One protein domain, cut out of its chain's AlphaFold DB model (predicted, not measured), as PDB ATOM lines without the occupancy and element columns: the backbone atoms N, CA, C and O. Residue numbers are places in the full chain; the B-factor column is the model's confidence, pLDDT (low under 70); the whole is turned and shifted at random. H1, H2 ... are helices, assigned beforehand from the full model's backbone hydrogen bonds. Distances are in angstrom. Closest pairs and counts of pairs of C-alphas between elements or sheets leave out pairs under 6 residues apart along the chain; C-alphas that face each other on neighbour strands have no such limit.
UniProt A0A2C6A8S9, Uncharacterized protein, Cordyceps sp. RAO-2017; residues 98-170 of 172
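This is residues 98 to 170 of the 172 residues of an uncharacterized protein of Cordyceps sp. RAO-2017 (UniProt A0A2C6A8S9). Long helix H1 stands at one side of three short helices: H2 folds back beside it as a hairpin, and H4 packs on H2 and H3. Loop residues 148 to 154 stick out. The printed part has 73 residues with four named helices, H1 to H4, and no named strand: all helix, compact, radius of gyration of the C-alphas 12.8 A, spans 38 by 30 by 20 A.

Find C-alpha 98 at (94.840, 123.642, 65.669); H1 runs to residue 117, 28.8 A. H2 is residues 126 to 134, H3 136 to 147, H4 157 to 168, ending at (87.437, 121.395, 82.242).

H1, with residues 105 to 112 alone, touches H2; closest C-alphas Arg 109 and Ile 126, 7.1 A. H4 touches H2 at Gly 162 and Ser 133, closest C-alphas, 5.9 A. H1 and H3 are apart. O i to N i+4 pairs within hydrogen-bond range: every one in H1, 3 of 5 in H2, 4 of 8 in H3, 6 of 8 in H4.

The printed part has no cut; residues 145 to 170 have pLDDT under 70.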
ATOM      1  N   GLU A  98      94.921 124.972  66.280       76.56
ATOM      2  CA  GLU A  98      94.840 123.642  65.669       76.56
ATOM      3  C   GLU A  98      95.739 122.598  66.361       76.56
ATOM      4  O   GLU A  98      95.336 121.452  66.543       76.56
ATOM      5  N   GLU A  99      96.934 122.991  66.806       77.44
ATOM      6  CA  GLU A  99      97.863 122.111  67.533       77.44
ATOM      7  C   GLU A  99      97.365 121.821  68.953       77.44
ATOM      8  O   GLU A  99      97.476 120.690  69.435       77.44
ATOM      9  N   GLN A 100      96.772 122.828  69.601       73.38
ATOM     10  CA  GLN A 100      96.072 122.673  70.878       73.38
ATOM     11  C   GLN A 100      94.925 121.681  70.724       73.38
ATOM     12  O   GLN A 100      94.890 120.670  71.416       73.38
ATOM     13  N   TYR A 101      94.075 121.888  69.717       75.81
ATOM     14  CA  TYR A 101      92.953 121.004  69.430       75.81
ATOM     15  C   TYR A 101      93.373 119.541  69.218       75.81
ATOM     16  O   TYR A 101      92.764 118.628  69.774       75.81
ATOM     17  N   ALA A 102      94.430 119.302  68.438       79.69
ATOM     18  CA  ALA A 102      94.938 117.951  68.207       79.69
ATOM     19  C   ALA A 102      95.494 117.306  69.488       79.69
ATOM     20  O   ALA A 102      95.340 116.099  69.697       79.69
ATOM     21  N   THR A 103      96.131 118.107  70.345       79.88
ATOM     22  CA  THR A 103      96.673 117.652  71.629       79.88
ATOM     23  C   THR A 103      95.552 117.305  72.606       79.88
ATOM     24  O   THR A 103      95.585 116.225  73.197       79.88
ATOM     25  N   ASP A 104      94.538 118.162  72.710       77.94
ATOM     26  CA  ASP A 104      93.374 117.974  73.576       77.94
ATOM     27  C   ASP A 104      92.594 116.719  73.170       77.94
ATOM     28  O   ASP A 104      92.324 115.855  74.003       77.94
ATOM     29  N   LEU A 105      92.334 116.547  71.868       83.38
ATOM     30  CA  LEU A 105      91.632 115.373  71.342       83.38
ATOM     31  C   LEU A 105      92.388 114.068  71.635       83.38
ATOM     32  O   LEU A 105      91.774 113.026  71.867       83.38
ATOM     33  N   ARG A 106      93.726 114.101  71.596       85.62
ATOM     34  CA  ARG A 106      94.551 112.933  71.925       85.62
ATOM     35  C   ARG A 106      94.416 112.575  73.402       85.62
ATOM     36  O   ARG A 106      94.147 111.418  73.706       85.62
ATOM     37  N   LEU A 107      94.584 113.556  74.288       83.94
ATOM     38  CA  LEU A 107      94.489 113.347  75.733       83.94
ATOM     39  C   LEU A 107      93.107 112.826  76.124       83.94
ATOM     40  O   LEU A 107      92.992 111.865  76.873       83.94
ATOM     41  N   GLU A 108      92.050 113.408  75.570       84.19
ATOM     42  CA  GLU A 108      90.680 113.013  75.884       84.19
ATOM     43  C   GLU A 108      90.365 111.570  75.457       84.19
ATOM     44  O   GLU A 108      89.653 110.853  76.162       84.19
ATOM     45  N   ARG A 109      90.952 111.093  74.349       84.94
ATOM     46  CA  ARG A 109      90.869 109.674  73.963       84.94
ATOM     47  C   ARG A 109      91.594 108.762  74.949       84.94
ATOM     48  O   ARG A 109      91.042 107.731  75.315       84.94
ATOM     49  N   GLU A 110      92.793 109.143  75.378       86.06
ATOM     50  CA  GLU A 110      93.566 108.380  76.367       86.06
ATOM     51  C   GLU A 110      92.795 108.266  77.693       86.06
ATOM     52  O   GLU A 110      92.638 107.165  78.216       86.06
ATOM     53  N   PHE A 111      92.210 109.369  78.172       82.31
ATOM     54  CA  PHE A 111      91.364 109.375  79.369       82.31
ATOM     55  C   PHE A 111      90.087 108.556  79.207       82.31
ATOM     56  O   PHE A 111      89.681 107.865  80.140       82.31
ATOM     57  N   HIS A 112      89.436 108.620  78.044       84.38
ATOM     58  CA  HIS A 112      88.267 107.789  77.776       84.38
ATOM     59  C   HIS A 112      88.625 106.301  77.881       84.38
ATOM     60  O   HIS A 112      87.894 105.535  78.511       84.38
ATOM     61  N   ASP A 113      89.740 105.888  77.281       85.44
ATOM     62  CA  ASP A 113      90.178 104.494  77.292       85.44
ATOM     63  C   ASP A 113      90.586 104.029  78.699       85.44
ATOM     64  O   ASP A 113      90.199 102.934  79.109       85.44
ATOM     65  N   GLU A 114      91.279 104.872  79.469       88.69
ATOM     66  CA  GLU A 114      91.603 104.619  80.881       88.69
ATOM     67  C   GLU A 114      90.331 104.494  81.735       88.69
ATOM     68  O   GLU A 114      90.150 103.516  82.459       88.69
ATOM     69  N   PHE A 115      89.380 105.414  81.572       84.38
ATOM     70  CA  PHE A 115      88.116 105.400  82.306       84.38
ATOM     71  C   PHE A 115      87.268 104.158  82.000       84.38
ATOM     72  O   PHE A 115      86.637 103.592  82.894       84.38
ATOM     73  N   VAL A 116      87.254 103.706  80.742       87.44
ATOM     74  CA  VAL A 116      86.594 102.450  80.352       87.44
ATOM     75  C   VAL A 116      87.328 101.240  80.929       87.44
ATOM     76  O   VAL A 116      86.672 100.292  81.368       87.44
ATOM     77  N   ALA A 117      88.664 101.259  80.953       88.31
ATOM     78  CA  ALA A 117      89.471 100.192  81.542       88.31
ATOM     79  C   ALA A 117      89.213 100.037  83.051       88.31
ATOM     80  O   ALA A 117      89.137  98.910  83.542       88.31
ATOM     81  N   ASP A 118      88.960 101.143  83.750       89.88
ATOM     82  CA  ASP A 118      88.559 101.170  85.162       89.88
ATOM     83  C   ASP A 118      87.100 100.721  85.402       89.88
ATOM     84  O   ASP A 118      86.606 100.717  86.533       89.88
ATOM     85  N   GLY A 119      86.386 100.308  84.348       89.25
ATOM     86  CA  GLY A 119      84.988  99.874  84.411       89.25
ATOM     87  C   GLY A 119      83.988 101.029  84.463       89.25
ATOM     88  O   GLY A 119      82.801 100.811  84.724       89.25
ATOM     89  N   GLY A 120      84.450 102.255  84.211       86.81
ATOM     90  CA  GLY A 120      83.608 103.425  84.037       86.81
ATOM     91  C   GLY A 120      82.711 103.292  82.808       86.81
ATOM     92  O   GLY A 120      83.038 102.627  81.823       86.81
ATOM     93  N   ARG A 121      81.538 103.929  82.860       86.06
ATOM     94  CA  ARG A 121      80.611 104.000  81.725       86.06
ATOM     95  C   ARG A 121      80.603 105.426  81.174       86.06
ATOM     96  O   ARG A 121      79.954 106.280  81.781       86.06
ATOM     97  N   PRO A 122      81.303 105.692  80.057       81.75
ATOM     98  CA  PRO A 122      81.307 106.999  79.420       81.75
ATOM     99  C   PRO A 122      79.890 107.462  79.090       81.75
ATOM    100  O   PRO A 122      79.020 106.661  78.733       81.75
ATOM    101  N   TRP A 123      79.670 108.770  79.197       78.06
ATOM    102  CA  TRP A 123      78.369 109.381  78.927       78.06
ATOM    103  C   TRP A 123      77.983 109.299  77.448       78.06
ATOM    104  O   TRP A 123      76.806 109.188  77.105       78.06
ATOM    105  N   TYR A 124      78.984 109.303  76.571       81.75
ATOM    106  CA  TYR A 124      78.825 109.089  75.144       81.75
ATOM    107  C   TYR A 124      79.977 108.243  74.588       81.75
ATOM    108  O   TYR A 124      81.078 108.255  75.135       81.75
ATOM    109  N   PRO A 125      79.731 107.484  73.509       84.38
ATOM    110  CA  PRO A 125      80.775 106.754  72.802       84.38
ATOM    111  C   PRO A 125      81.908 107.646  72.276       84.38
ATOM    112  O   PRO A 125      81.646 108.699  71.699       84.38
ATOM    113  N   ILE A 126      83.151 107.156  72.322       85.31
ATOM    114  CA  ILE A 126      84.357 107.870  71.852       85.31
ATOM    115  C   ILE A 126      84.274 108.430  70.419       85.31
ATOM    116  O   ILE A 126      84.906 109.432  70.104       85.31
ATOM    117  N   HIS A 127      83.480 107.824  69.529       84.69
ATOM    118  CA  HIS A 127      83.332 108.307  68.149       84.69
ATOM    119  C   HIS A 127      82.561 109.629  68.044       84.69
ATOM    120  O   HIS A 127      82.696 110.327  67.044       84.69
ATOM    121  N   LEU A 128      81.770 109.980  69.062       85.25
ATOM    122  CA  LEU A 128      81.054 111.253  69.130       85.25
ATOM    123  C   LEU A 128      81.930 112.388  69.658       85.25
ATOM    124  O   LEU A 128      81.508 113.535  69.600       85.25
ATOM    125  N   LEU A 129      83.140 112.095  70.134       83.38
ATOM    126  CA  LEU A 129      84.002 113.072  70.783       83.38
ATOM    127  C   LEU A 129      84.352 114.269  69.891       83.38
ATOM    128  O   LEU A 129      84.129 115.418  70.259       83.38
ATOM    129  N   ASP A 130      84.842 113.986  68.684       81.88
ATOM    130  CA  ASP A 130      85.210 115.003  67.691       81.88
ATOM    131  C   ASP A 130      83.997 115.869  67.306       81.88
ATOM    132  O   ASP A 130      84.075 117.094  67.206       81.88
ATOM    133  N   ASP A 131      82.843 115.220  67.171       84.12
ATOM    134  CA  ASP A 131      81.572 115.823  66.783       84.12
ATOM    135  C   ASP A 131      80.977 116.716  67.882       84.12
ATOM    136  O   ASP A 131      80.469 117.800  67.589       84.12
ATOM    137  N   VAL A 132      81.044 116.274  69.139       83.31
ATOM    138  CA  VAL A 132      80.594 117.024  70.320       83.31
ATOM    139  C   VAL A 132      81.524 118.208  70.577       83.31
ATOM    140  O   VAL A 132      81.040 119.305  70.839       83.31
ATOM    141  N   SER A 133      82.836 118.020  70.416       78.50
ATOM    142  CA  SER A 133      83.843 119.076  70.568       78.50
ATOM    143  C   SER A 133      83.713 120.177  69.508       78.50
ATOM    144  O   SER A 133      83.860 121.364  69.806       78.50
ATOM    145  N   LYS A 134      83.390 119.810  68.259       81.50
ATOM    146  CA  LYS A 134      83.165 120.774  67.167       81.50
ATOM    147  C   LYS A 134      81.782 121.418  67.210       81.50
ATOM    148  O   LYS A 134      81.648 122.575  66.831       81.50
ATOM    149  N   ASN A 135      80.753 120.676  67.622       81.50
ATOM    150  CA  ASN A 135      79.356 121.109  67.546       81.50
ATOM    151  C   ASN A 135      78.581 120.792  68.840       81.50
ATOM    152  O   ASN A 135      77.610 120.025  68.801       81.50
ATOM    153  N   PRO A 136      78.930 121.416  69.978       76.81
ATOM    154  CA  PRO A 136      78.313 121.111  71.273       76.81
ATOM    155  C   PRO A 136      76.800 121.365  71.269       76.81
ATOM    156  O   PRO A 136      76.026 120.600  71.840       76.81
ATOM    157  N   ARG A 137      76.346 122.379  70.521       75.31
ATOM    158  CA  ARG A 137      74.929 122.750  70.397       75.31
ATOM    159  C   ARG A 137      74.058 121.650  69.783       75.31
ATOM    160  O   ARG A 137      72.896 121.489  70.155       75.31
ATOM    161  N   LYS A 138      74.607 120.864  68.851       82.44
ATOM    162  CA  LYS A 138      73.879 119.740  68.237       82.44
ATOM    163  C   LYS A 138      73.576 118.651  69.265       82.44
ATOM    164  O   LYS A 138      72.542 117.998  69.176       82.44
ATOM    165  N   TYR A 139      74.445 118.510  70.259       80.06
ATOM    166  CA  TYR A 139      74.348 117.521  71.324       80.06
ATOM    167  C   TYR A 139      73.939 118.160  72.662       80.06
ATOM    168  O   TYR A 139      74.227 117.613  73.723       80.06
ATOM    169  N   HIS A 140      73.232 119.296  72.630       74.69
ATOM    170  CA  HIS A 140      72.792 120.008  73.834       74.69
ATOM    171  C   HIS A 140      71.983 119.119  74.793       74.69
ATOM    172  O   HIS A 140      72.155 119.222  75.999       74.69
ATOM    173  N   GLU A 141      71.158 118.191  74.288       79.19
ATOM    174  CA  GLU A 141      70.417 117.239  75.132       79.19
ATOM    175  C   GLU A 141      71.343 116.310  75.931       79.19
ATOM    176  O   GLU A 141      71.060 115.991  77.084       79.19
ATOM    177  N   LEU A 142      72.472 115.911  75.337       78.69
ATOM    178  CA  LEU A 142      73.489 115.069  75.968       78.69
ATOM    179  C   LEU A 142      74.283 115.857  77.020       78.69
ATOM    180  O   LEU A 142      74.612 115.322  78.078       78.69
ATOM    181  N   LEU A 143      74.561 117.129  76.726       77.50
ATOM    182  CA  LEU A 143      75.329 118.036  77.579       77.50
ATOM    183  C   LEU A 143      74.475 118.746  78.640       77.50
ATOM    184  O   LEU A 143      75.021 119.364  79.547       77.50
ATOM    185  N   ARG A 144      73.146 118.614  78.582       74.12
ATOM    186  CA  ARG A 144      72.190 119.296  79.466       74.12
ATOM    187  C   ARG A 144      72.454 119.070  80.952       74.12
ATOM    188  O   ARG A 144      72.227 119.965  81.755       74.12
ATOM    189  N   TYR A 145      72.951 117.890  81.324       68.00
ATOM    190  CA  TYR A 145      73.306 117.586  82.713       68.00
ATOM    191  C   TYR A 145      74.422 118.499  83.251       68.00
ATOM    192  O   TYR A 145      74.433 118.841  84.430       68.00
ATOM    193  N   TRP A 146      75.327 118.942  82.377       68.31
ATOM    194  CA  TRP A 146      76.446 119.825  82.705       68.31
ATOM    195  C   TRP A 146      76.070 121.312  82.653       68.31
ATOM    196  O   TRP A 146      76.819 122.150  83.143       68.31
ATOM    197  N   GLN A 147      74.896 121.639  82.104       62.62
ATOM    198  CA  GLN A 147      74.388 123.006  81.980       62.62
ATOM    199  C   GLN A 147      73.781 123.544  83.293       62.62
ATOM    200  O   GLN A 147      73.501 124.732  83.384       62.62
ATOM    201  N   GLY A 148      73.598 122.710  84.327       61.66
ATOM    202  CA  GLY A 148      73.052 123.134  85.626       61.66
ATOM    203  C   GLY A 148      71.653 123.775  85.547       61.66
ATOM    204  O   GLY A 148      70.936 123.614  84.564       61.66
ATOM    205  N   ASP A 149      71.265 124.518  86.590       57.62
ATOM    206  CA  ASP A 149      70.031 125.331  86.633       57.62
ATOM    207  C   ASP A 149      70.242 126.737  86.026       57.62
ATOM    208  O   ASP A 149      69.605 127.712  86.438       57.62
ATOM    209  N   PHE A 150      71.166 126.888  85.073       54.66
ATOM    210  CA  PHE A 150      71.318 128.166  84.387       54.66
ATOM    211  C   PHE A 150      70.148 128.338  83.406       54.66
ATOM    212  O   PHE A 150      69.912 127.449  82.583       54.66
ATOM    213  N   PRO A 151      69.369 129.436  83.499       50.72
ATOM    214  CA  PRO A 151      68.274 129.675  82.572       50.72
ATOM    215  C   PRO A 151      68.809 129.710  81.138       50.72
ATOM    216  O   PRO A 151      69.923 130.173  80.894       50.72
ATOM    217  N   ASP A 152      67.980 129.245  80.203       56.56
ATOM    218  CA  ASP A 152      68.206 129.082  78.752       56.56
ATOM    219  C   ASP A 152      68.638 130.370  78.001       56.56
ATOM    220  O   ASP A 152      68.664 130.417  76.772       56.56
ATOM    221  N   GLU A 153      68.942 131.451  78.722       49.81
ATOM    222  CA  GLU A 153      69.154 132.797  78.194       49.81
ATOM    223  C   GLU A 153      70.596 133.079  77.757       49.81
ATOM    224  O   GLU A 153      70.799 133.976  76.943       49.81
ATOM    225  N   ASN A 154      71.593 132.298  78.186       52.50
ATOM    226  CA  ASN A 154      72.958 132.459  77.673       52.50
ATOM    227  C   ASN A 154      73.182 131.596  76.427       52.50
ATOM    228  O   ASN A 154      73.764 130.514  76.482       52.50
ATOM    229  N   GLN A 155      72.745 132.107  75.276       52.22
ATOM    230  CA  GLN A 155      73.081 131.541  73.960       52.22
ATOM    231  C   GLN A 155      74.603 131.449  73.744       52.22
ATOM    232  O   GLN A 155      75.059 130.513  73.088       52.22
ATOM    233  N   ASP A 156      75.366 132.339  74.384       55.38
ATOM    234  CA  ASP A 156      76.831 132.402  74.339       55.38
ATOM    235  C   ASP A 156      77.516 131.308  75.186       55.38
ATOM    236  O   ASP A 156      78.679 130.977  74.956       55.38
ATOM    237  N   PHE A 157      76.790 130.670  76.120       54.31
ATOM    238  CA  PHE A 157      77.338 129.587  76.945       54.31
ATOM    239  C   PHE A 157      77.692 128.358  76.115       54.31
ATOM    240  O   PHE A 157      78.542 127.592  76.532       54.31
ATOM    241  N   TRP A 158      77.087 128.138  74.946       52.16
ATOM    242  CA  TRP A 158      77.391 126.959  74.125       52.16
ATOM    243  C   TRP A 158      78.713 127.081  73.366       52.16
ATOM    244  O   TRP A 158      79.426 126.083  73.226       52.16
ATOM    245  N   ASP A 159      79.056 128.292  72.927       54.06
ATOM    246  CA  ASP A 159      80.342 128.593  72.292       54.06
ATOM    247  C   ASP A 159      81.469 128.593  73.340       54.06
ATOM    248  O   ASP A 159      82.584 128.118  73.091       54.06
ATOM    249  N   GLU A 160      81.139 129.016  74.565       48.81
ATOM    250  CA  GLU A 160      82.028 128.911  75.713       48.81
ATOM    251  C   GLU A 160      82.118 127.473  76.238       48.81
ATOM    252  O   GLU A 160      83.218 127.017  76.487       48.81
ATOM    253  N   CYS A 161      81.047 126.674  76.286       44.69
ATOM    254  CA  CYS A 161      81.089 125.264  76.695       44.69
ATOM    255  C   CYS A 161      81.851 124.385  75.709       44.69
ATOM    256  O   CYS A 161      82.501 123.440  76.145       44.69
ATOM    257  N   GLY A 162      81.844 124.692  74.409       46.06
ATOM    258  CA  GLY A 162      82.758 124.061  73.448       46.06
ATOM    259  C   GLY A 162      84.233 124.379  73.724       46.06
ATOM    260  O   GLY A 162      85.107 123.581  73.389       46.06
ATOM    261  N   SER A 163      84.510 125.509  74.381       43.66
ATOM    262  CA  SER A 163      85.852 125.960  74.783       43.66
ATOM    263  C   SER A 163      86.224 125.540  76.221       43.66
ATOM    264  O   SER A 163      87.375 125.229  76.507       43.66
ATOM    265  N   VAL A 164      85.248 125.437  77.122       43.34
ATOM    266  CA  VAL A 164      85.371 124.996  78.519       43.34
ATOM    267  C   VAL A 164      85.417 123.473  78.579       43.34
ATOM    268  O   VAL A 164      86.165 122.933  79.380       43.34
ATOM    269  N   SER A 165      84.775 122.753  77.654       41.81
ATOM    270  CA  SER A 165      85.035 121.316  77.464       41.81
ATOM    271  C   SER A 165      86.495 121.054  77.069       41.81
ATOM    272  O   SER A 165      87.028 120.010  77.407       41.81
ATOM    273  N   ARG A 166      87.197 122.017  76.448       43.84
ATOM    274  CA  ARG A 166      88.647 121.903  76.177       43.84
ATOM    275  C   ARG A 166      89.516 122.156  77.413       43.84
ATOM    276  O   ARG A 166      90.680 121.793  77.418       43.84
ATOM    277  N   THR A 167      88.962 122.749  78.474       38.09
ATOM    278  CA  THR A 167      89.732 123.154  79.668       38.09
ATOM    279  C   THR A 167      89.281 122.447  80.958       38.09
ATOM    280  O   THR A 167      90.020 122.413  81.939       38.09
ATOM    281  N   THR A 168      88.091 121.842  80.995       39.00
ATOM    282  CA  THR A 168      87.437 121.395  82.242       39.00
ATOM    283  C   THR A 168      87.201 119.885  82.328       39.00
ATOM    284  O   THR A 168      86.751 119.411  83.365       39.00
ATOM    285  N   PHE A 169      87.654 119.083  81.358       43.59
ATOM    286  CA  PHE A 169      87.871 117.643  81.601       43.59
ATOM    287  C   PHE A 169      89.137 117.348  82.435       43.59
ATOM    288  O   PHE A 169      89.524 116.195  82.589       43.59
ATOM    289  N   LEU A 170      89.773 118.375  83.017       40.59
ATOM    290  CA  LEU A 170      90.946 118.234  83.887       40.59
ATOM    291  C   LEU A 170      90.651 118.212  85.396       40.59
ATOM    292  O   LEU A 170      91.585 118.002  86.167       40.59
TER     293      LEU A 170